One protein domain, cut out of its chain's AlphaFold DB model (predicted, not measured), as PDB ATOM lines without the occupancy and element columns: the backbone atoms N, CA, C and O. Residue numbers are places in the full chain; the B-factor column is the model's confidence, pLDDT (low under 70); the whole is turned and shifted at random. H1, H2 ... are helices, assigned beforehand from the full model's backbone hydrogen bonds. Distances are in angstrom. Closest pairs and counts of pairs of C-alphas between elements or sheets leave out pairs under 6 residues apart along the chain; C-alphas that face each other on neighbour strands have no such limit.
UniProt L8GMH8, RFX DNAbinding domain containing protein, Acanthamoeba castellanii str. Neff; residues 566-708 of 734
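What this domain is: This is residues 566 to 708 of the 734 residues of the protein "RFX DNAbinding domain containing protein" of Acanthamoeba castellanii str. Neff (UniProt L8GMH8). The domain is a long rod of helices: H1, H4 and H7, the three long ones, run the same way side by side, with H4 between the other two. H2 folds back along part of H1, H5 runs back along the last part of H7, short H6 lies between H2 and H7, and short H3 sits by the beginning of H1. The printed part has 143 residues with seven named helices, H1 to H7 in order along the chain, and no named strand; its class is all helix. It is compact, with a radius of gyration of the C-alphas of 16.4 A, and spans 57 by 27 by 22 A.

How they stand to each other: H1, residues 568 to 594, is the longest helix. It touches H4, residues 624 to 646, at a shallow tilt of 4 degrees, the same way; the closest C-alphas, of Ala 578 and Leu 626, are 7.6 A apart. H4 touches H7, residues 682 to 707, at a shallow tilt of 9 degrees, the same way, closest at the C-alphas of Ala 635 and Leu 691, 6.5 A. H1 and H7 are apart. With residues 584 to 592 alone H1 touches H2, residues 597 to 612; they form a helical hairpin, opposite ways at a shallow tilt of 10 degrees, with the closest C-alphas, of Arg 591 and Leu 600, 6.0 A apart. With residues 601 to 608 alone H2 touches H6, residues 669 to 674, at a steep tilt of 39 degrees, the same way, closest at the C-alphas of Phe 605 and Val 672, 6.5 A. With residues 696 to 707 alone H7 touches H5, residues 654 to 667, at a shallow tilt of 9 degrees, opposite ways; the closest C-alphas, of Gly 658 and Ala 703, are 7.3 A apart. H5 and H6 meet only through their link. H3, residues 617 to 621, only just touches H1, with 3 pairs of C-alphas within 8 A, the closest those of Val 574 and Leu 620 at 6.2 A. Helix packing is mostly aligned. Each O i to N i+4 pair is within hydrogen-bond range in H1, H3, H4, H5, H6 and H7, and 10 of 12 are in H2.

Where its parts are: H1 begins at C-alpha 568, (20.062, 6.050, -40.279), and is 38.6 A long from first to last C-alpha. H2 measures 22.9 A, H3 6.4 A, H4 32.8 A, H5 19.4 A and H6 8.0 A. H7 measures 37.0 A and ends at C-alpha 707, (-8.385, 3.447, 7.199).

The domain as a whole: The two C-alphas farthest apart, of Ser 567 and Leu 708, are 58.0 A apart. The printed part has no cut and no long link. Mean pLDDT of the printed part is 73.0; 50 residues are under 70, among them residues 597 to 606, 608 to 615 and 658 to 676.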
ATOM      1  N   SER A 566      13.228   8.852 -41.776       58.44
ATOM      2  CA  SER A 566      14.405   9.537 -41.194       58.44
ATOM      3  C   SER A 566      15.728   8.953 -41.726       58.44
ATOM      4  O   SER A 566      15.751   7.932 -42.408       58.44
ATOM      5  N   SER A 567      16.847   9.633 -41.452       77.50
ATOM      6  CA  SER A 567      18.199   9.114 -41.715       77.50
ATOM      7  C   SER A 567      18.560   7.985 -40.741       77.50
ATOM      8  O   SER A 567      18.102   7.992 -39.600       77.50
ATOM      9  N   PHE A 568      19.468   7.087 -41.139       78.19
ATOM     10  CA  PHE A 568      20.062   6.050 -40.279       78.19
ATOM     11  C   PHE A 568      20.503   6.593 -38.903       78.19
ATOM     12  O   PHE A 568      20.227   5.982 -37.875       78.19
ATOM     13  N   ALA A 569      21.085   7.798 -38.866       74.50
ATOM     14  CA  ALA A 569      21.516   8.457 -37.628       74.50
ATOM     15  C   ALA A 569      20.362   8.778 -36.645       74.50
ATOM     16  O   ALA A 569      20.584   8.857 -35.436       74.50
ATOM     17  N   PHE A 570      19.126   8.954 -37.127       79.75
ATOM     18  CA  PHE A 570      17.946   9.110 -36.268       79.75
ATOM     19  C   PHE A 570      17.488   7.760 -35.714       79.75
ATOM     20  O   PHE A 570      17.214   7.674 -34.522       79.75
ATOM     21  N   GLN A 571      17.462   6.699 -36.529       80.44
ATOM     22  CA  GLN A 571      17.152   5.344 -36.050       80.44
ATOM     23  C   GLN A 571      18.159   4.896 -34.976       80.44
ATOM     24  O   GLN A 571      17.761   4.408 -33.920       80.44
ATOM     25  N   GLU A 572      19.451   5.161 -35.190       80.06
ATOM     26  CA  GLU A 572      20.504   4.982 -34.185       80.06
ATOM     27  C   GLU A 572      20.238   5.821 -32.921       80.06
ATOM     28  O   GLU A 572      20.279   5.290 -31.812       80.06
ATOM     29  N   SER A 573      19.861   7.098 -33.065       77.56
ATOM     30  CA  SER A 573      19.504   7.966 -31.929       77.56
ATOM     31  C   SER A 573      18.280   7.469 -31.140       77.56
ATOM     32  O   SER A 573      18.276   7.555 -29.911       77.56
ATOM     33  N   VAL A 574      17.259   6.921 -31.810       80.56
ATOM     34  CA  VAL A 574      16.080   6.305 -31.172       80.56
ATOM     35  C   VAL A 574      16.489   5.063 -30.381       80.56
ATOM     36  O   VAL A 574      16.098   4.928 -29.221       80.56
ATOM     37  N   LEU A 575      17.308   4.183 -30.966       77.81
ATOM     38  CA  LEU A 575      17.794   2.970 -30.302       77.81
ATOM     39  C   LEU A 575      18.694   3.289 -29.098       77.81
ATOM     40  O   LEU A 575      18.538   2.674 -28.042       77.81
ATOM     41  N   VAL A 576      19.586   4.280 -29.218       81.56
ATOM     42  CA  VAL A 576      20.411   4.773 -28.103       81.56
ATOM     43  C   VAL A 576      19.529   5.337 -26.992       81.56
ATOM     44  O   VAL A 576      19.634   4.878 -25.855       81.56
ATOM     45  N   PHE A 577      18.615   6.268 -27.297       82.00
ATOM     46  CA  PHE A 577      17.722   6.837 -26.284       82.00
ATOM     47  C   PHE A 577      16.897   5.758 -25.574       82.00
ATOM     48  O   PHE A 577      16.831   5.742 -24.347       82.00
ATOM     49  N   ALA A 578      16.293   4.835 -26.321       78.50
ATOM     50  CA  ALA A 578      15.430   3.809 -25.754       78.50
ATOM     51  C   ALA A 578      16.212   2.793 -24.892       78.50
ATOM     52  O   ALA A 578      15.704   2.322 -23.870       78.50
ATOM     53  N   ASN A 579      17.479   2.524 -25.228       78.94
ATOM     54  CA  ASN A 579      18.397   1.754 -24.387       78.94
ATOM     55  C   ASN A 579      18.767   2.503 -23.091       78.94
ATOM     56  O   ASN A 579      18.772   1.895 -22.021       78.94
ATOM     57  N   GLU A 580      19.012   3.819 -23.138       78.31
ATOM     58  CA  GLU A 580      19.228   4.618 -21.921       78.31
ATOM     59  C   GLU A 580      17.950   4.737 -21.066       78.31
ATOM     60  O   GLU A 580      18.026   4.602 -19.844       78.31
ATOM     61  N   TYR A 581      16.764   4.880 -21.675       81.38
ATOM     62  CA  TYR A 581      15.468   4.836 -20.974       81.38
ATOM     63  C   TYR A 581      15.298   3.491 -20.250       81.38
ATOM     64  O   TYR A 581      14.992   3.457 -19.056       81.38
ATOM     65  N   ARG A 582      15.610   2.372 -20.924       80.25
ATOM     66  CA  ARG A 582      15.630   1.036 -20.309       80.25
ATOM     67  C   ARG A 582      16.630   0.948 -19.153       80.25
ATOM     68  O   ARG A 582      16.286   0.387 -18.115       80.25
ATOM     69  N   LYS A 583      17.845   1.490 -19.295       77.75
ATOM     70  CA  LYS A 583      18.864   1.503 -18.228       77.75
ATOM     71  C   LYS A 583      18.422   2.318 -17.014       77.75
ATOM     72  O   LYS A 583      18.600   1.833 -15.896       77.75
ATOM     73  N   MET A 584      17.804   3.492 -17.200       81.81
ATOM     74  CA  MET A 584      17.204   4.232 -16.083       81.81
ATOM     75  C   MET A 584      16.138   3.375 -15.409       81.81
ATOM     76  O   MET A 584      16.215   3.184 -14.199       81.81
ATOM     77  N   TYR A 585      15.174   2.826 -16.152       79.25
ATOM     78  CA  TYR A 585      14.110   2.038 -15.530       79.25
ATOM     79  C   TYR A 585      14.626   0.779 -14.838       79.25
ATOM     80  O   TYR A 585      14.145   0.454 -13.757       79.25
ATOM     81  N   GLN A 586      15.661   0.131 -15.374       77.00
ATOM     82  CA  GLN A 586      16.357  -0.956 -14.693       77.00
ATOM     83  C   GLN A 586      16.996  -0.482 -13.379       77.00
ATOM     84  O   GLN A 586      16.827  -1.137 -12.356       77.00
ATOM     85  N   ALA A 587      17.674   0.671 -13.371       72.00
ATOM     86  CA  ALA A 587      18.251   1.249 -12.158       72.00
ATOM     87  C   ALA A 587      17.177   1.666 -11.134       72.00
ATOM     88  O   ALA A 587      17.348   1.424  -9.944       72.00
ATOM     89  N   VAL A 588      16.055   2.236 -11.581       75.69
ATOM     90  CA  VAL A 588      14.883   2.588 -10.761       75.69
ATOM     91  C   VAL A 588      14.267   1.333 -10.136       75.69
ATOM     92  O   VAL A 588      14.093   1.289  -8.919       75.69
ATOM     93  N   PHE A 589      14.018   0.284 -10.928       73.75
ATOM     94  CA  PHE A 589      13.534  -1.010 -10.439       73.75
ATOM     95  C   PHE A 589      14.484  -1.641  -9.427       73.75
ATOM     96  O   PHE A 589      14.037  -2.063  -8.359       73.75
ATOM     97  N   ASP A 590      15.785  -1.660  -9.727       71.00
ATOM     98  CA  ASP A 590      16.806  -2.116  -8.797       71.00
ATOM     99  C   ASP A 590      16.700  -1.332  -7.482       71.00
ATOM    100  O   ASP A 590      16.460  -1.949  -6.448       71.00
ATOM    101  N   ARG A 591      16.806   0.009  -7.496       75.50
ATOM    102  CA  ARG A 591      16.765   0.880  -6.294       75.50
ATOM    103  C   ARG A 591      15.459   0.755  -5.493       75.50
ATOM    104  O   ARG A 591      15.511   0.828  -4.264       75.50
ATOM    105  N   LEU A 592      14.324   0.489  -6.142       69.88
ATOM    106  CA  LEU A 592      13.047   0.181  -5.481       69.88
ATOM    107  C   LEU A 592      13.095  -1.143  -4.723       69.88
ATOM    108  O   LEU A 592      12.837  -1.179  -3.521       69.88
ATOM    109  N   VAL A 593      13.529  -2.207  -5.402       68.19
ATOM    110  CA  VAL A 593      13.848  -3.511  -4.803       68.19
ATOM    111  C   VAL A 593      14.870  -3.374  -3.661       68.19
ATOM    112  O   VAL A 593      14.833  -4.127  -2.680       68.19
ATOM    113  N   ARG A 594      15.768  -2.383  -3.741       71.75
ATOM    114  CA  ARG A 594      16.754  -2.099  -2.692       71.75
ATOM    115  C   ARG A 594      16.133  -1.478  -1.433       71.75
ATOM    116  O   ARG A 594      16.669  -1.725  -0.358       71.75
ATOM    117  N   PHE A 595      14.981  -0.799  -1.533       72.12
ATOM    118  CA  PHE A 595      14.448   0.176  -0.559       72.12
ATOM    119  C   PHE A 595      15.317   1.456  -0.450       72.12
ATOM    120  O   PHE A 595      15.285   2.162   0.556       72.12
ATOM    121  N   GLU A 596      16.091   1.793  -1.488       73.94
ATOM    122  CA  GLU A 596      17.001   2.955  -1.514       73.94
ATOM    123  C   GLU A 596      16.273   4.255  -1.916       73.94
ATOM    124  O   GLU A 596      16.703   4.969  -2.820       73.94
ATOM    125  N   TYR A 597      15.153   4.570  -1.254       64.56
ATOM    126  CA  TYR A 597      14.228   5.635  -1.673       64.56
ATOM    127  C   TYR A 597      14.866   7.028  -1.816       64.56
ATOM    128  O   TYR A 597      14.477   7.772  -2.709       64.56
ATOM    129  N   ALA A 598      15.868   7.367  -0.997       57.00
ATOM    130  CA  ALA A 598      16.603   8.630  -1.132       57.00
ATOM    131  C   ALA A 598      17.367   8.718  -2.470       57.00
ATOM    132  O   ALA A 598      17.259   9.710  -3.179       57.00
ATOM    133  N   ILE A 599      18.055   7.638  -2.854       67.44
ATOM    134  CA  ILE A 599      18.852   7.546  -4.092       67.44
ATOM    135  C   ILE A 599      17.941   7.385  -5.325       67.44
ATOM    136  O   ILE A 599      18.339   7.685  -6.448       67.44
ATOM    137  N   LEU A 600      16.704   6.911  -5.139       63.12
ATOM    138  CA  LEU A 600      15.732   6.758  -6.222       63.12
ATOM    139  C   LEU A 600      15.408   8.097  -6.900       63.12
ATOM    140  O   LEU A 600      15.359   8.156  -8.130       63.12
ATOM    141  N   PHE A 601      15.220   9.156  -6.106       61.91
ATOM    142  CA  PHE A 601      14.994  10.506  -6.622       61.91
ATOM    143  C   PHE A 601      16.190  10.973  -7.456       61.91
ATOM    144  O   PHE A 601      16.003  11.397  -8.593       61.91
ATOM    145  N   ASP A 602      17.412  10.802  -6.942       65.00
ATOM    146  CA  ASP A 602      18.641  11.215  -7.625       65.00
ATOM    147  C   ASP A 602      18.840  10.490  -8.964       65.00
ATOM    148  O   ASP A 602      19.214  11.124  -9.948       65.00
ATOM    149  N   VAL A 603      18.535   9.188  -9.052       68.56
ATOM    150  CA  VAL A 603      18.620   8.427 -10.317       68.56
ATOM    151  C   VAL A 603      17.631   8.961 -11.360       68.56
ATOM    152  O   VAL A 603      18.020   9.191 -12.505       68.56
ATOM    153  N   VAL A 604      16.372   9.191 -10.971       63.94
ATOM    154  CA  VAL A 604      15.331   9.724 -11.870       63.94
ATOM    155  C   VAL A 604      15.663  11.159 -12.293       63.94
ATOM    156  O   VAL A 604      15.627  11.486 -13.477       63.94
ATOM    157  N   PHE A 605      16.031  12.015 -11.340       61.69
ATOM    158  CA  PHE A 605      16.372  13.416 -11.576       61.69
ATOM    159  C   PHE A 605      17.633  13.564 -12.438       61.69
ATOM    160  O   PHE A 605      17.637  14.343 -13.390       61.69
ATOM    161  N   SER A 606      18.678  12.776 -12.165       67.81
ATOM    162  CA  SER A 606      19.916  12.761 -12.951       67.81
ATOM    163  C   SER A 606      19.657  12.324 -14.393       67.81
ATOM    164  O   SER A 606      20.075  13.028 -15.311       67.81
ATOM    165  N   PHE A 607      18.886  11.251 -14.622       71.94
ATOM    166  CA  PHE A 607      18.512  10.840 -15.980       71.94
ATOM    167  C   PHE A 607      17.733  11.927 -16.724       71.94
ATOM    168  O   PHE A 607      18.127  12.316 -17.820       71.94
ATOM    169  N   TRP A 608      16.658  12.464 -16.136       63.22
ATOM    170  CA  TRP A 608      15.851  13.482 -16.815       63.22
ATOM    171  C   TRP A 608      16.638  14.770 -17.089       63.22
ATOM    172  O   TRP A 608      16.406  15.400 -18.117       63.22
ATOM    173  N   ASN A 609      17.605  15.138 -16.244       66.31
ATOM    174  CA  ASN A 609      18.501  16.267 -16.509       66.31
ATOM    175  C   ASN A 609      19.547  15.955 -17.596       66.31
ATOM    176  O   ASN A 609      19.820  16.818 -18.424       66.31
ATOM    177  N   GLN A 610      20.089  14.734 -17.646       66.69
ATOM    178  CA  GLN A 610      21.002  14.302 -18.715       66.69
ATOM    179  C   GLN A 610      20.293  14.213 -20.077       66.69
ATOM    180  O   GLN A 610      20.845  14.639 -21.089       66.69
ATOM    181  N   VAL A 611      19.048  13.728 -20.112       62.72
ATOM    182  CA  VAL A 611      18.232  13.638 -21.335       62.72
ATOM    183  C   VAL A 611      17.737  15.011 -21.801       62.72
ATOM    184  O   VAL A 611      17.758  15.283 -23.001       62.72
ATOM    185  N   LYS A 612      17.387  15.922 -20.879       56.56
ATOM    186  CA  LYS A 612      17.036  17.326 -21.193       56.56
ATOM    187  C   LYS A 612      18.121  18.089 -21.962       56.56
ATOM    188  O   LYS A 612      17.799  19.089 -22.597       56.56
ATOM    189  N   LEU A 613      19.380  17.650 -21.912       49.84
ATOM    190  CA  LEU A 613      20.492  18.288 -22.625       49.84
ATOM    191  C   LEU A 613      20.538  17.960 -24.128       49.84
ATOM    192  O   LEU A 613      21.337  18.561 -24.843       49.84
ATOM    193  N   GLN A 614      19.701  17.044 -24.629       64.38
ATOM    194  CA  GLN A 614      19.631  16.727 -26.057       64.38
ATOM    195  C   GLN A 614      18.547  17.567 -26.758       64.38
ATOM    196  O   GLN A 614      17.360  17.285 -26.584       64.38
ATOM    197  N   PRO A 615      18.896  18.556 -27.610       58.09
ATOM    198  CA  PRO A 615      17.902  19.410 -28.277       58.09
ATOM    199  C   PRO A 615      16.989  18.632 -29.241       58.09
ATOM    200  O   PRO A 615      15.876  19.061 -29.527       58.09
ATOM    201  N   ASN A 616      17.427  17.452 -29.691       72.81
ATOM    202  CA  ASN A 616      16.655  16.560 -30.557       72.81
ATOM    203  C   ASN A 616      15.614  15.712 -29.795       72.81
ATOM    204  O   ASN A 616      14.888  14.944 -30.421       72.81
ATOM    205  N   PHE A 617      15.522  15.819 -28.463       69.88
ATOM    206  CA  PHE A 617      14.668  14.953 -27.641       69.88
ATOM    207  C   PHE A 617      13.180  15.015 -28.026       69.88
ATOM    208  O   PHE A 617      12.532  13.975 -28.142       69.88
ATOM    209  N   ALA A 618      12.657  16.210 -28.318       71.88
ATOM    210  CA  ALA A 618      11.279  16.378 -28.781       71.88
ATOM    211  C   ALA A 618      11.022  15.685 -30.137       71.88
ATOM    212  O   ALA A 618       9.974  15.073 -30.317       71.88
ATOM    213  N   LEU A 619      11.999  15.717 -31.054       77.12
ATOM    214  CA  LEU A 619      11.910  15.076 -32.374       77.12
ATOM    215  C   LEU A 619      11.959  13.544 -32.285       77.12
ATOM    216  O   LEU A 619      11.341  12.863 -33.095       77.12
ATOM    217  N   LEU A 620      12.679  12.991 -31.303       78.56
ATOM    218  CA  LEU A 620      12.705  11.546 -31.052       78.56
ATOM    219  C   LEU A 620      11.351  11.053 -30.518       78.56
ATOM    220  O   LEU A 620      10.852  10.022 -30.964       78.56
ATOM    221  N   LEU A 621      10.739  11.797 -29.589       76.50
ATOM    222  CA  LEU A 621       9.466  11.433 -28.953       76.50
ATOM    223  C   LEU A 621       8.230  11.551 -29.852       76.50
ATOM    224  O   LEU A 621       7.197  10.963 -29.525       76.50
ATOM    225  N   ASP A 622       8.325  12.275 -30.966       78.06
ATOM    226  CA  ASP A 622       7.262  12.353 -31.976       78.06
ATOM    227  C   ASP A 622       7.082  11.012 -32.727       78.06
ATOM    228  O   ASP A 622       6.042  10.747 -33.331       78.06
ATOM    229  N   HIS A 623       8.066  10.104 -32.636       84.75
ATOM    230  CA  HIS A 623       7.981   8.767 -33.218       84.75
ATOM    231  C   HIS A 623       7.020   7.861 -32.427       84.75
ATOM    232  O   HIS A 623       7.323   7.362 -31.340       84.75
ATOM    233  N   ASP A 624       5.857   7.590 -33.018       83.69
ATOM    234  CA  ASP A 624       4.698   6.951 -32.382       83.69
ATOM    235  C   ASP A 624       4.991   5.557 -31.768       83.69
ATOM    236  O   ASP A 624       4.390   5.172 -30.763       83.69
ATOM    237  N   ALA A 625       5.961   4.804 -32.308       80.38
ATOM    238  CA  ALA A 625       6.414   3.535 -31.719       80.38
ATOM    239  C   ALA A 625       7.199   3.731 -30.404       80.38
ATOM    240  O   ALA A 625       6.998   2.985 -29.445       80.38
ATOM    241  N   LEU A 626       8.040   4.771 -30.326       80.62
ATOM    242  CA  LEU A 626       8.794   5.111 -29.116       80.62
ATOM    243  C   LEU A 626       7.850   5.657 -28.037       80.62
ATOM    244  O   LEU A 626       7.918   5.231 -26.889       80.62
ATOM    245  N   LYS A 627       6.911   6.528 -28.427       85.06
ATOM    246  CA  LYS A 627       5.814   7.056 -27.597       85.06
ATOM    247  C   LYS A 627       5.017   5.928 -26.919       85.06
ATOM    248  O   LYS A 627       4.868   5.931 -25.698       85.06
ATOM    249  N   LYS A 628       4.586   4.914 -27.685       84.69
ATOM    250  CA  LYS A 628       3.905   3.709 -27.162       84.69
ATOM    251  C   LYS A 628       4.784   2.904 -26.203       84.69
ATOM    252  O   LYS A 628       4.302   2.446 -25.169       84.69
ATOM    253  N   GLN A 629       6.068   2.739 -26.518       78.50
ATOM    254  CA  GLN A 629       6.991   1.952 -25.700       78.50
ATOM    255  C   GLN A 629       7.346   2.640 -24.370       78.50
ATOM    256  O   GLN A 629       7.370   1.978 -23.334       78.50
ATOM    257  N   VAL A 630       7.555   3.961 -24.386       81.44
ATOM    258  CA  VAL A 630       7.715   4.812 -23.194       81.44
ATOM    259  C   VAL A 630       6.533   4.607 -22.244       81.44
ATOM    260  O   VAL A 630       6.730   4.186 -21.107       81.44
ATOM    261  N   LEU A 631       5.305   4.773 -22.746       84.94
ATOM    262  CA  LEU A 631       4.080   4.592 -21.962       84.94
ATOM    263  C   LEU A 631       3.916   3.163 -21.420       84.94
ATOM    264  O   LEU A 631       3.456   2.982 -20.294       84.94
ATOM    265  N   ALA A 632       4.324   2.140 -22.180       82.50
ATOM    266  CA  ALA A 632       4.292   0.751 -21.724       82.50
ATOM    267  C   ALA A 632       5.285   0.477 -20.575       82.50
ATOM    268  O   ALA A 632       4.958  -0.271 -19.649       82.50
ATOM    269  N   TYR A 633       6.473   1.097 -20.596       77.62
ATOM    270  CA  TYR A 633       7.410   1.049 -19.470       77.62
ATOM    271  C   TYR A 633       6.847   1.776 -18.247       77.62
ATOM    272  O   TYR A 633       6.808   1.183 -17.167       77.62
ATOM    273  N   ASP A 634       6.345   3.001 -18.420       82.12
ATOM    274  CA  ASP A 634       5.754   3.800 -17.343       82.12
ATOM    275  C   ASP A 634       4.605   3.040 -16.656       82.12
ATOM    276  O   ASP A 634       4.607   2.850 -15.438       82.12
ATOM    277  N   ALA A 635       3.661   2.513 -17.445       83.69
ATOM    278  CA  ALA A 635       2.529   1.733 -16.956       83.69
ATOM    279  C   ALA A 635       2.973   0.467 -16.206       83.69
ATOM    280  O   ALA A 635       2.442   0.172 -15.133       83.69
ATOM    281  N   LYS A 636       3.974  -0.272 -16.713       80.19
ATOM    282  CA  LYS A 636       4.480  -1.475 -16.031       80.19
ATOM    283  C   LYS A 636       5.188  -1.144 -14.717       80.19
ATOM    284  O   LYS A 636       5.101  -1.916 -13.760       80.19
ATOM    285  N   VAL A 637       5.865  -0.003 -14.645       78.75
ATOM    286  CA  VAL A 637       6.524   0.478 -13.426       78.75
ATOM    287  C   VAL A 637       5.483   0.855 -12.380       78.75
ATOM    288  O   VAL A 637       5.549   0.337 -11.267       78.75
ATOM    289  N   LEU A 638       4.477   1.655 -12.745       82.25
ATOM    290  CA  LEU A 638       3.362   2.016 -11.863       82.25
ATOM    291  C   LEU A 638       2.582   0.774 -11.385       82.25
ATOM    292  O   LEU A 638       2.265   0.668 -10.201       82.25
ATOM    293  N   HIS A 639       2.360  -0.220 -12.254       80.94
ATOM    294  CA  HIS A 639       1.756  -1.497 -11.852       80.94
ATOM    295  C   HIS A 639       2.636  -2.262 -10.853       80.94
ATOM    296  O   HIS A 639       2.151  -2.723  -9.826       80.94
ATOM    297  N   THR A 640       3.948  -2.336 -11.089       78.94
ATOM    298  CA  THR A 640       4.865  -3.033 -10.171       78.94
ATOM    299  C   THR A 640       4.967  -2.312  -8.820       78.94
ATOM    300  O   THR A 640       5.027  -2.971  -7.786       78.94
ATOM    301  N   PHE A 641       4.936  -0.972  -8.793       79.19
ATOM    302  CA  PHE A 641       4.792  -0.183  -7.561       79.19
ATOM    303  C   PHE A 641       3.506  -0.559  -6.805       79.19
ATOM    304  O   PHE A 641       3.554  -0.820  -5.602       79.19
ATOM    305  N   LYS A 642       2.367  -0.614  -7.511       80.81
ATOM    306  CA  LYS A 642       1.055  -0.987  -6.962       80.81
ATOM    307  C   LYS A 642       1.094  -2.389  -6.342       80.81
ATOM    308  O   LYS A 642       0.774  -2.535  -5.165       80.81
ATOM    309  N   ASP A 643       1.570  -3.388  -7.084       79.06
ATOM    310  CA  ASP A 643       1.722  -4.771  -6.606       79.06
ATOM    311  C   ASP A 643       2.651  -4.856  -5.385       79.06
ATOM    312  O   ASP A 643       2.371  -5.552  -4.410       79.06
ATOM    313  N   TYR A 644       3.763  -4.121  -5.412       75.81
ATOM    314  CA  TYR A 644       4.765  -4.136  -4.351       75.81
ATOM    315  C   TYR A 644       4.234  -3.585  -3.022       75.81
ATOM    316  O   TYR A 644       4.521  -4.162  -1.964       75.81
ATOM    317  N   PHE A 645       3.430  -2.516  -3.068       74.62
ATOM    318  CA  PHE A 645       2.754  -1.972  -1.889       74.62
ATOM    319  C   PHE A 645       1.600  -2.866  -1.423       74.62
ATOM    320  O   PHE A 645       1.529  -3.143  -0.225       74.62
ATOM    321  N   LEU A 646       0.795  -3.421  -2.339       72.31
ATOM    322  CA  LEU A 646      -0.233  -4.427  -2.026       72.31
ATOM    323  C   LEU A 646       0.344  -5.670  -1.321       72.31
ATOM    324  O   LEU A 646      -0.296  -6.233  -0.434       72.31
ATOM    325  N   MET A 647       1.566  -6.083  -1.667       70.31
ATOM    326  CA  MET A 647       2.250  -7.234  -1.061       70.31
ATOM    327  C   MET A 647       2.986  -6.925   0.259       70.31
ATOM    328  O   MET A 647       3.438  -7.857   0.929       70.31
ATOM    329  N   ASN A 648       3.142  -5.656   0.666       66.19
ATOM    330  CA  ASN A 648       3.918  -5.270   1.861       66.19
ATOM    331  C   ASN A 648       3.227  -4.325   2.887       66.19
ATOM    332  O   ASN A 648       3.960  -3.675   3.642       66.19
ATOM    333  N   PRO A 649       1.886  -4.263   3.050       56.19
ATOM    334  CA  PRO A 649       1.267  -3.320   3.995       56.19
ATOM    335  C   PRO A 649       1.630  -3.605   5.470       56.19
ATOM    336  O   PRO A 649       1.612  -2.714   6.311       56.19
ATOM    337  N   LEU A 650       2.027  -4.840   5.796       46.28
ATOM    338  CA  LEU A 650       2.206  -5.347   7.167       46.28
ATOM    339  C   LEU A 650       3.498  -4.902   7.897       46.28
ATOM    340  O   LEU A 650       3.876  -5.525   8.890       46.28
ATOM    341  N   LYS A 651       4.221  -3.881   7.413       58.28
ATOM    342  CA  LYS A 651       5.513  -3.433   7.996       58.28
ATOM    343  C   LYS A 651       5.559  -1.972   8.445       58.28
ATOM    344  O   LYS A 651       6.547  -1.574   9.055       58.28
ATOM    345  N   MET A 652       4.534  -1.181   8.145       62.88
ATOM    346  CA  MET A 652       4.451   0.238   8.498       62.88
ATOM    347  C   MET A 652       3.119   0.475   9.211       62.88
ATOM    348  O   MET A 652       2.117  -0.142   8.857       62.88
ATOM    349  N   SER A 653       3.084   1.340  10.227       76.25
ATOM    350  CA  SER A 653       1.800   1.759  10.808       76.25
ATOM    351  C   SER A 653       0.977   2.531   9.770       76.25
ATOM    352  O   SER A 653       1.551   3.111   8.850       76.25
ATOM    353  N   ALA A 654      -0.349   2.610   9.918       66.38
ATOM    354  CA  ALA A 654      -1.192   3.369   8.983       66.38
ATOM    355  C   ALA A 654      -0.729   4.835   8.821       66.38
ATOM    356  O   ALA A 654      -0.725   5.367   7.715       66.38
ATOM    357  N   GLN A 655      -0.240   5.456   9.901       69.56
ATOM    358  CA  GLN A 655       0.346   6.800   9.885       69.56
ATOM    359  C   GLN A 655       1.691   6.853   9.134       69.56
ATOM    360  O   GLN A 655       1.927   7.780   8.362       69.56
ATOM    361  N   GLN A 656       2.564   5.855   9.322       70.50
ATOM    362  CA  GLN A 656       3.815   5.748   8.564       70.50
ATOM    363  C   GLN A 656       3.553   5.484   7.081       70.50
ATOM    364  O   GLN A 656       4.231   6.069   6.246       70.50
ATOM    365  N   PHE A 657       2.580   4.634   6.750       71.00
ATOM    366  CA  PHE A 657       2.185   4.334   5.376       71.00
ATOM    367  C   PHE A 657       1.557   5.556   4.698       71.00
ATOM    368  O   PHE A 657       1.953   5.883   3.588       71.00
ATOM    369  N   GLY A 658       0.679   6.298   5.383       67.75
ATOM    370  CA  GLY A 658       0.133   7.568   4.890       67.75
ATOM    371  C   GLY A 658       1.218   8.616   4.624       67.75
ATOM    372  O   GLY A 658       1.324   9.118   3.509       67.75
ATOM    373  N   GLY A 659       2.094   8.883   5.601       68.50
ATOM    374  CA  GLY A 659       3.213   9.819   5.420       68.50
ATOM    375  C   GLY A 659       4.216   9.366   4.349       68.50
ATOM    376  O   GLY A 659       4.784  10.191   3.637       68.50
ATOM    377  N   PHE A 660       4.401   8.056   4.177       68.00
ATOM    378  CA  PHE A 660       5.218   7.468   3.115       68.00
ATOM    379  C   PHE A 660       4.564   7.593   1.735       68.00
ATOM    380  O   PHE A 660       5.253   7.982   0.799       68.00
ATOM    381  N   LEU A 661       3.255   7.353   1.600       63.09
ATOM    382  CA  LEU A 661       2.507   7.610   0.366       63.09
ATOM    383  C   LEU A 661       2.519   9.099   0.005       63.09
ATOM    384  O   LEU A 661       2.701   9.425  -1.161       63.09
ATOM    385  N   GLN A 662       2.408   9.999   0.985       59.41
ATOM    386  CA  GLN A 662       2.518  11.445   0.775       59.41
ATOM    387  C   GLN A 662       3.939  11.842   0.333       59.41
ATOM    388  O   GLN A 662       4.107  12.584  -0.633       59.41
ATOM    389  N   THR A 663       4.969  11.268   0.966       59.97
ATOM    390  CA  THR A 663       6.377  11.416   0.550       59.97
ATOM    391  C   THR A 663       6.582  10.895  -0.877       59.97
ATOM    392  O   THR A 663       7.241  11.544  -1.680       59.97
ATOM    393  N   ILE A 664       5.990   9.753  -1.229       60.38
ATOM    394  CA  ILE A 664       6.076   9.150  -2.563       60.38
ATOM    395  C   ILE A 664       5.298   9.954  -3.608       60.38
ATOM    396  O   ILE A 664       5.821  10.166  -4.693       60.38
ATOM    397  N   ALA A 665       4.121  10.494  -3.297       56.84
ATOM    398  CA  ALA A 665       3.401  11.404  -4.190       56.84
ATOM    399  C   ALA A 665       4.199  12.695  -4.467       56.84
ATOM    400  O   ALA A 665       4.145  13.229  -5.573       56.84
ATOM    401  N   PHE A 666       4.980  13.164  -3.488       52.25
ATOM    402  CA  PHE A 666       5.830  14.354  -3.602       52.25
ATOM    403  C   PHE A 666       7.184  14.087  -4.302       52.25
ATOM    404  O   PHE A 666       7.671  14.945  -5.040       52.25
ATOM    405  N   HIS A 667       7.787  12.907  -4.098       51.28
ATOM    406  CA  HIS A 667       9.147  12.556  -4.552       51.28
ATOM    407  C   HIS A 667       9.233  11.473  -5.647       51.28
ATOM    408  O   HIS A 667      10.334  11.174  -6.111       51.28
ATOM    409  N   LEU A 668       8.126  10.876  -6.099       56.78
ATOM    410  CA  LEU A 668       8.126  10.108  -7.349       56.78
ATOM    411  C   LEU A 668       8.543  11.006  -8.532       56.78
ATOM    412  O   LEU A 668       8.431  12.236  -8.449       56.78
ATOM    413  N   PRO A 669       8.903  10.401  -9.684       52.75
ATOM    414  CA  PRO A 669       8.924  11.062 -10.981       52.75
ATOM    415  C   PRO A 669       7.835  12.120 -11.195       52.75
ATOM    416  O   PRO A 669       8.196  13.139 -11.750       52.75
ATOM    417  N   PHE A 670       6.599  11.985 -10.685       52.69
ATOM    418  CA  PHE A 670       5.551  13.031 -10.679       52.69
ATOM    419  C   PHE A 670       6.068  14.485 -10.619       52.69
ATOM    420  O   PHE A 670       5.657  15.297 -11.440       52.69
ATOM    421  N   SER A 671       6.973  14.834  -9.697       46.81
ATOM    422  CA  SER A 671       7.488  16.212  -9.570       46.81
ATOM    423  C   SER A 671       8.534  16.583 -10.634       46.81
ATOM    424  O   SER A 671       8.565  17.718 -11.109       46.81
ATOM    425  N   VAL A 672       9.371  15.626 -11.046       47.62
ATOM    426  CA  VAL A 672      10.396  15.799 -12.096       47.62
ATOM    427  C   VAL A 672       9.749  15.797 -13.481       47.62
ATOM    428  O   VAL A 672      10.018  16.681 -14.293       47.62
ATOM    429  N   GLU A 673       8.842  14.852 -13.717       61.72
ATOM    430  CA  GLU A 673       7.974  14.743 -14.881       61.72
ATOM    431  C   GLU A 673       7.035  15.936 -14.980       61.72
ATOM    432  O   GLU A 673       6.919  16.478 -16.061       61.72
ATOM    433  N   ARG A 674       6.448  16.482 -13.907       61.66
ATOM    434  CA  ARG A 674       5.681  17.743 -14.019       61.66
ATOM    435  C   ARG A 674       6.542  18.926 -14.487       61.66
ATOM    436  O   ARG A 674       6.015  19.849 -15.103       61.66
ATOM    437  N   ALA A 675       7.861  18.855 -14.288       59.59
ATOM    438  CA  ALA A 675       8.862  19.754 -14.866       59.59
ATOM    439  C   ALA A 675       9.490  19.244 -16.193       59.59
ATOM    440  O   ALA A 675      10.486  19.812 -16.658       59.59
ATOM    441  N   THR A 676       8.946  18.186 -16.809       66.81
ATOM    442  CA  THR A 676       9.233  17.730 -18.188       66.81
ATOM    443  C   THR A 676       7.981  17.662 -19.076       66.81
ATOM    444  O   THR A 676       8.124  17.809 -20.281       66.81
ATOM    445  N   LEU A 677       6.767  17.534 -18.524       73.44
ATOM    446  CA  LEU A 677       5.474  17.479 -19.222       73.44
ATOM    447  C   LEU A 677       5.281  18.627 -20.238       73.44
ATOM    448  O   LEU A 677       4.761  18.340 -21.315       73.44
ATOM    449  N   PRO A 678       5.721  19.884 -19.988       76.62
ATOM    450  CA  PRO A 678       5.665  20.957 -20.993       76.62
ATOM    451  C   PRO A 678       6.678  20.823 -22.147       76.62
ATOM    452  O   PRO A 678       6.629  21.607 -23.088       76.62
ATOM    453  N   LEU A 679       7.624  19.882 -22.051       74.94
ATOM    454  CA  LEU A 679       8.666  19.582 -23.044       74.94
ATOM    455  C   LEU A 679       8.390  18.277 -23.815       74.94
ATOM    456  O   LEU A 679       9.104  17.969 -24.767       74.94
ATOM    457  N   LEU A 680       7.397  17.490 -23.389       79.06
ATOM    458  CA  LEU A 680       6.937  16.298 -24.101       79.06
ATOM    459  C   LEU A 680       5.876  16.691 -25.146       79.06
ATOM    460  O   LEU A 680       5.127  17.643 -24.906       79.06
ATOM    461  N   PRO A 681       5.732  15.941 -26.257       85.12
ATOM    462  CA  PRO A 681       4.589  16.086 -27.156       85.12
ATOM    463  C   PRO A 681       3.260  16.032 -26.377       85.12
ATOM    464  O   PRO A 681       3.138  15.210 -25.460       85.12
ATOM    465  N   PRO A 682       2.260  16.873 -26.708       83.50
ATOM    466  CA  PRO A 682       1.075  17.077 -25.869       83.50
ATOM    467  C   PRO A 682       0.296  15.781 -25.606       83.50
ATOM    468  O   PRO A 682      -0.102  15.538 -24.470       83.50
ATOM    469  N   ASP A 683       0.169  14.902 -26.602       86.62
ATOM    470  CA  ASP A 683      -0.448  13.577 -26.461       86.62
ATOM    471  C   ASP A 683       0.259  12.693 -25.420       86.62
ATOM    472  O   ASP A 683      -0.383  12.029 -24.608       86.62
ATOM    473  N   LEU A 684       1.598  12.664 -25.454       83.94
ATOM    474  CA  LEU A 684       2.418  11.856 -24.548       83.94
ATOM    475  C   LEU A 684       2.367  12.433 -23.131       83.94
ATOM    476  O   LEU A 684       2.309  11.687 -22.157       83.94
ATOM    477  N   SER A 685       2.340  13.762 -23.034       86.69
ATOM    478  CA  SER A 685       2.130  14.510 -21.797       86.69
ATOM    479  C   SER A 685       0.766  14.173 -21.169       86.69
ATOM    480  O   SER A 685       0.687  13.830 -19.987       86.69
ATOM    481  N   ALA A 686      -0.300  14.166 -21.976       87.50
ATOM    482  CA  ALA A 686      -1.655  13.820 -21.552       87.50
ATOM    483  C   ALA A 686      -1.793  12.346 -21.128       87.50
ATOM    484  O   ALA A 686      -2.367  12.067 -20.076       87.50
ATOM    485  N   GLU A 687      -1.239  11.401 -21.891       88.12
ATOM    486  CA  GLU A 687      -1.364   9.971 -21.579       88.12
ATOM    487  C   GLU A 687      -0.479   9.551 -20.391       88.12
ATOM    488  O   GLU A 687      -0.935   8.783 -19.542       88.12
ATOM    489  N   LYS A 688       0.721  10.140 -20.224       84.00
ATOM    490  CA  LYS A 688       1.476  10.040 -18.958       84.00
ATOM    491  C   LYS A 688       0.638  10.562 -17.792       84.00
ATOM    492  O   LYS A 688       0.484   9.859 -16.798       84.00
ATOM    493  N   MET A 689       0.037  11.749 -17.915       84.75
ATOM    494  CA  MET A 689      -0.847  12.294 -16.876       84.75
ATOM    495  C   MET A 689      -2.034  11.375 -16.565       84.75
ATOM    496  O   MET A 689      -2.380  11.230 -15.393       84.75
ATOM    497  N   ARG A 690      -2.617  10.700 -17.562       88.50
ATOM    498  CA  ARG A 690      -3.707   9.732 -17.362       88.50
ATOM    499  C   ARG A 690      -3.247   8.487 -16.594       88.50
ATOM    500  O   ARG A 690      -3.939   8.057 -15.669       88.50
ATOM    501  N   LEU A 691      -2.079   7.928 -16.923       84.00
ATOM    502  CA  LEU A 691      -1.470   6.818 -16.172       84.00
ATOM    503  C   LEU A 691      -1.168   7.221 -14.719       84.00
ATOM    504  O   LEU A 691      -1.530   6.503 -13.786       84.00
ATOM    505  N   LEU A 692      -0.566   8.398 -14.527       81.06
ATOM    506  CA  LEU A 692      -0.228   8.961 -13.220       81.06
ATOM    507  C   LEU A 692      -1.483   9.214 -12.361       81.06
ATOM    508  O   LEU A 692      -1.518   8.819 -11.196       81.06
ATOM    509  N   GLN A 693      -2.546   9.789 -12.932       84.31
ATOM    510  CA  GLN A 693      -3.840   9.968 -12.257       84.31
ATOM    511  C   GLN A 693      -4.495   8.632 -11.881       84.31
ATOM    512  O   GLN A 693      -5.000   8.494 -10.769       84.31
ATOM    513  N   THR A 694      -4.448   7.635 -12.772       86.75
ATOM    514  CA  THR A 694      -4.988   6.288 -12.505       86.75
ATOM    515  C   THR A 694      -4.273   5.645 -11.313       86.75
ATOM    516  O   THR A 694      -4.920   5.157 -10.389       86.75
ATOM    517  N   PHE A 695      -2.939   5.718 -11.283       83.44
ATOM    518  CA  PHE A 695      -2.122   5.210 -10.179       83.44
ATOM    519  C   PHE A 695      -2.364   5.963  -8.857       83.44
ATOM    520  O   PHE A 695      -2.431   5.339  -7.797       83.44
ATOM    521  N   ALA A 696      -2.546   7.286  -8.900       79.75
ATOM    522  CA  ALA A 696      -2.881   8.075  -7.713       79.75
ATOM    523  C   ALA A 696      -4.252   7.684  -7.128       79.75
ATOM    524  O   ALA A 696      -4.364   7.483  -5.918       79.75
ATOM    525  N   ALA A 697      -5.270   7.500  -7.977       83.25
ATOM    526  CA  ALA A 697      -6.595   7.040  -7.557       83.25
ATOM    527  C   ALA A 697      -6.564   5.609  -6.981       83.25
ATOM    528  O   ALA A 697      -7.172   5.346  -5.942       83.25
ATOM    529  N   ASP A 698      -5.798   4.701  -7.600       83.00
ATOM    530  CA  ASP A 698      -5.546   3.344  -7.091       83.00
ATOM    531  C   ASP A 698      -4.933   3.348  -5.679       83.00
ATOM    532  O   ASP A 698      -5.345   2.565  -4.816       83.00
ATOM    533  N   LEU A 699      -3.944   4.214  -5.430       78.62
ATOM    534  CA  LEU A 699      -3.318   4.364  -4.113       78.62
ATOM    535  C   LEU A 699      -4.269   4.999  -3.091       78.62
ATOM    536  O   LEU A 699      -4.310   4.557  -1.942       78.62
ATOM    537  N   GLN A 700      -5.057   5.999  -3.493       79.12
ATOM    538  CA  GLN A 700      -6.024   6.659  -2.612       79.12
ATOM    539  C   GLN A 700      -7.138   5.694  -2.175       79.12
ATOM    540  O   GLN A 700      -7.457   5.627  -0.987       79.12
ATOM    541  N   GLY A 701      -7.662   4.876  -3.096       83.50
ATOM    542  CA  GLY A 701      -8.641   3.830  -2.779       83.50
ATOM    543  C   GLY A 701      -8.088   2.755  -1.834       83.50
ATOM    544  O   GLY A 701      -8.787   2.313  -0.923       83.50
ATOM    545  N   GLN A 702      -6.811   2.378  -1.980       78.94
ATOM    546  CA  GLN A 702      -6.132   1.482  -1.032       78.94
ATOM    547  C   GLN A 702      -5.924   2.132   0.344       78.94
ATOM    548  O   GLN A 702      -6.140   1.490   1.369       78.94
ATOM    549  N   ALA A 703      -5.544   3.409   0.400       74.69
ATOM    550  CA  ALA A 703      -5.413   4.126   1.667       74.69
ATOM    551  C   ALA A 703      -6.763   4.219   2.409       74.69
ATOM    552  O   ALA A 703      -6.815   4.022   3.622       74.69
ATOM    553  N   GLN A 704      -7.863   4.451   1.684       81.19
ATOM    554  CA  GLN A 704      -9.223   4.455   2.234       81.19
ATOM    555  C   GLN A 704      -9.675   3.063   2.713       81.19
ATOM    556  O   GLN A 704     -10.299   2.956   3.768       81.19
ATOM    557  N   SER A 705      -9.321   1.982   2.006       77.62
ATOM    558  CA  SER A 705      -9.658   0.619   2.451       77.62
ATOM    559  C   SER A 705      -8.888   0.186   3.708       77.62
ATOM    560  O   SER A 705      -9.403  -0.609   4.492       77.62
ATOM    561  N   LEU A 706      -7.697   0.750   3.940       72.62
ATOM    562  CA  LEU A 706      -6.882   0.520   5.140       72.62
ATOM    563  C   LEU A 706      -7.269   1.404   6.339       72.62
ATOM    564  O   LEU A 706      -6.962   1.040   7.474       72.62
ATOM    565  N   THR A 707      -7.917   2.554   6.118       68.88
ATOM    566  CA  THR A 707      -8.385   3.447   7.199       68.88
ATOM    567  C   THR A 707      -9.825   3.186   7.638       68.88
ATOM    568  O   THR A 707     -10.232   3.703   8.679       68.88
ATOM    569  N   LEU A 708     -10.586   2.356   6.913       67.94
ATOM    570  CA  LEU A 708     -11.935   1.954   7.308       67.94
ATOM    571  C   LEU A 708     -11.890   1.174   8.646       67.94
ATOM    572  O   LEU A 708     -11.310   0.085   8.704       67.94
TER     573      LEU A 708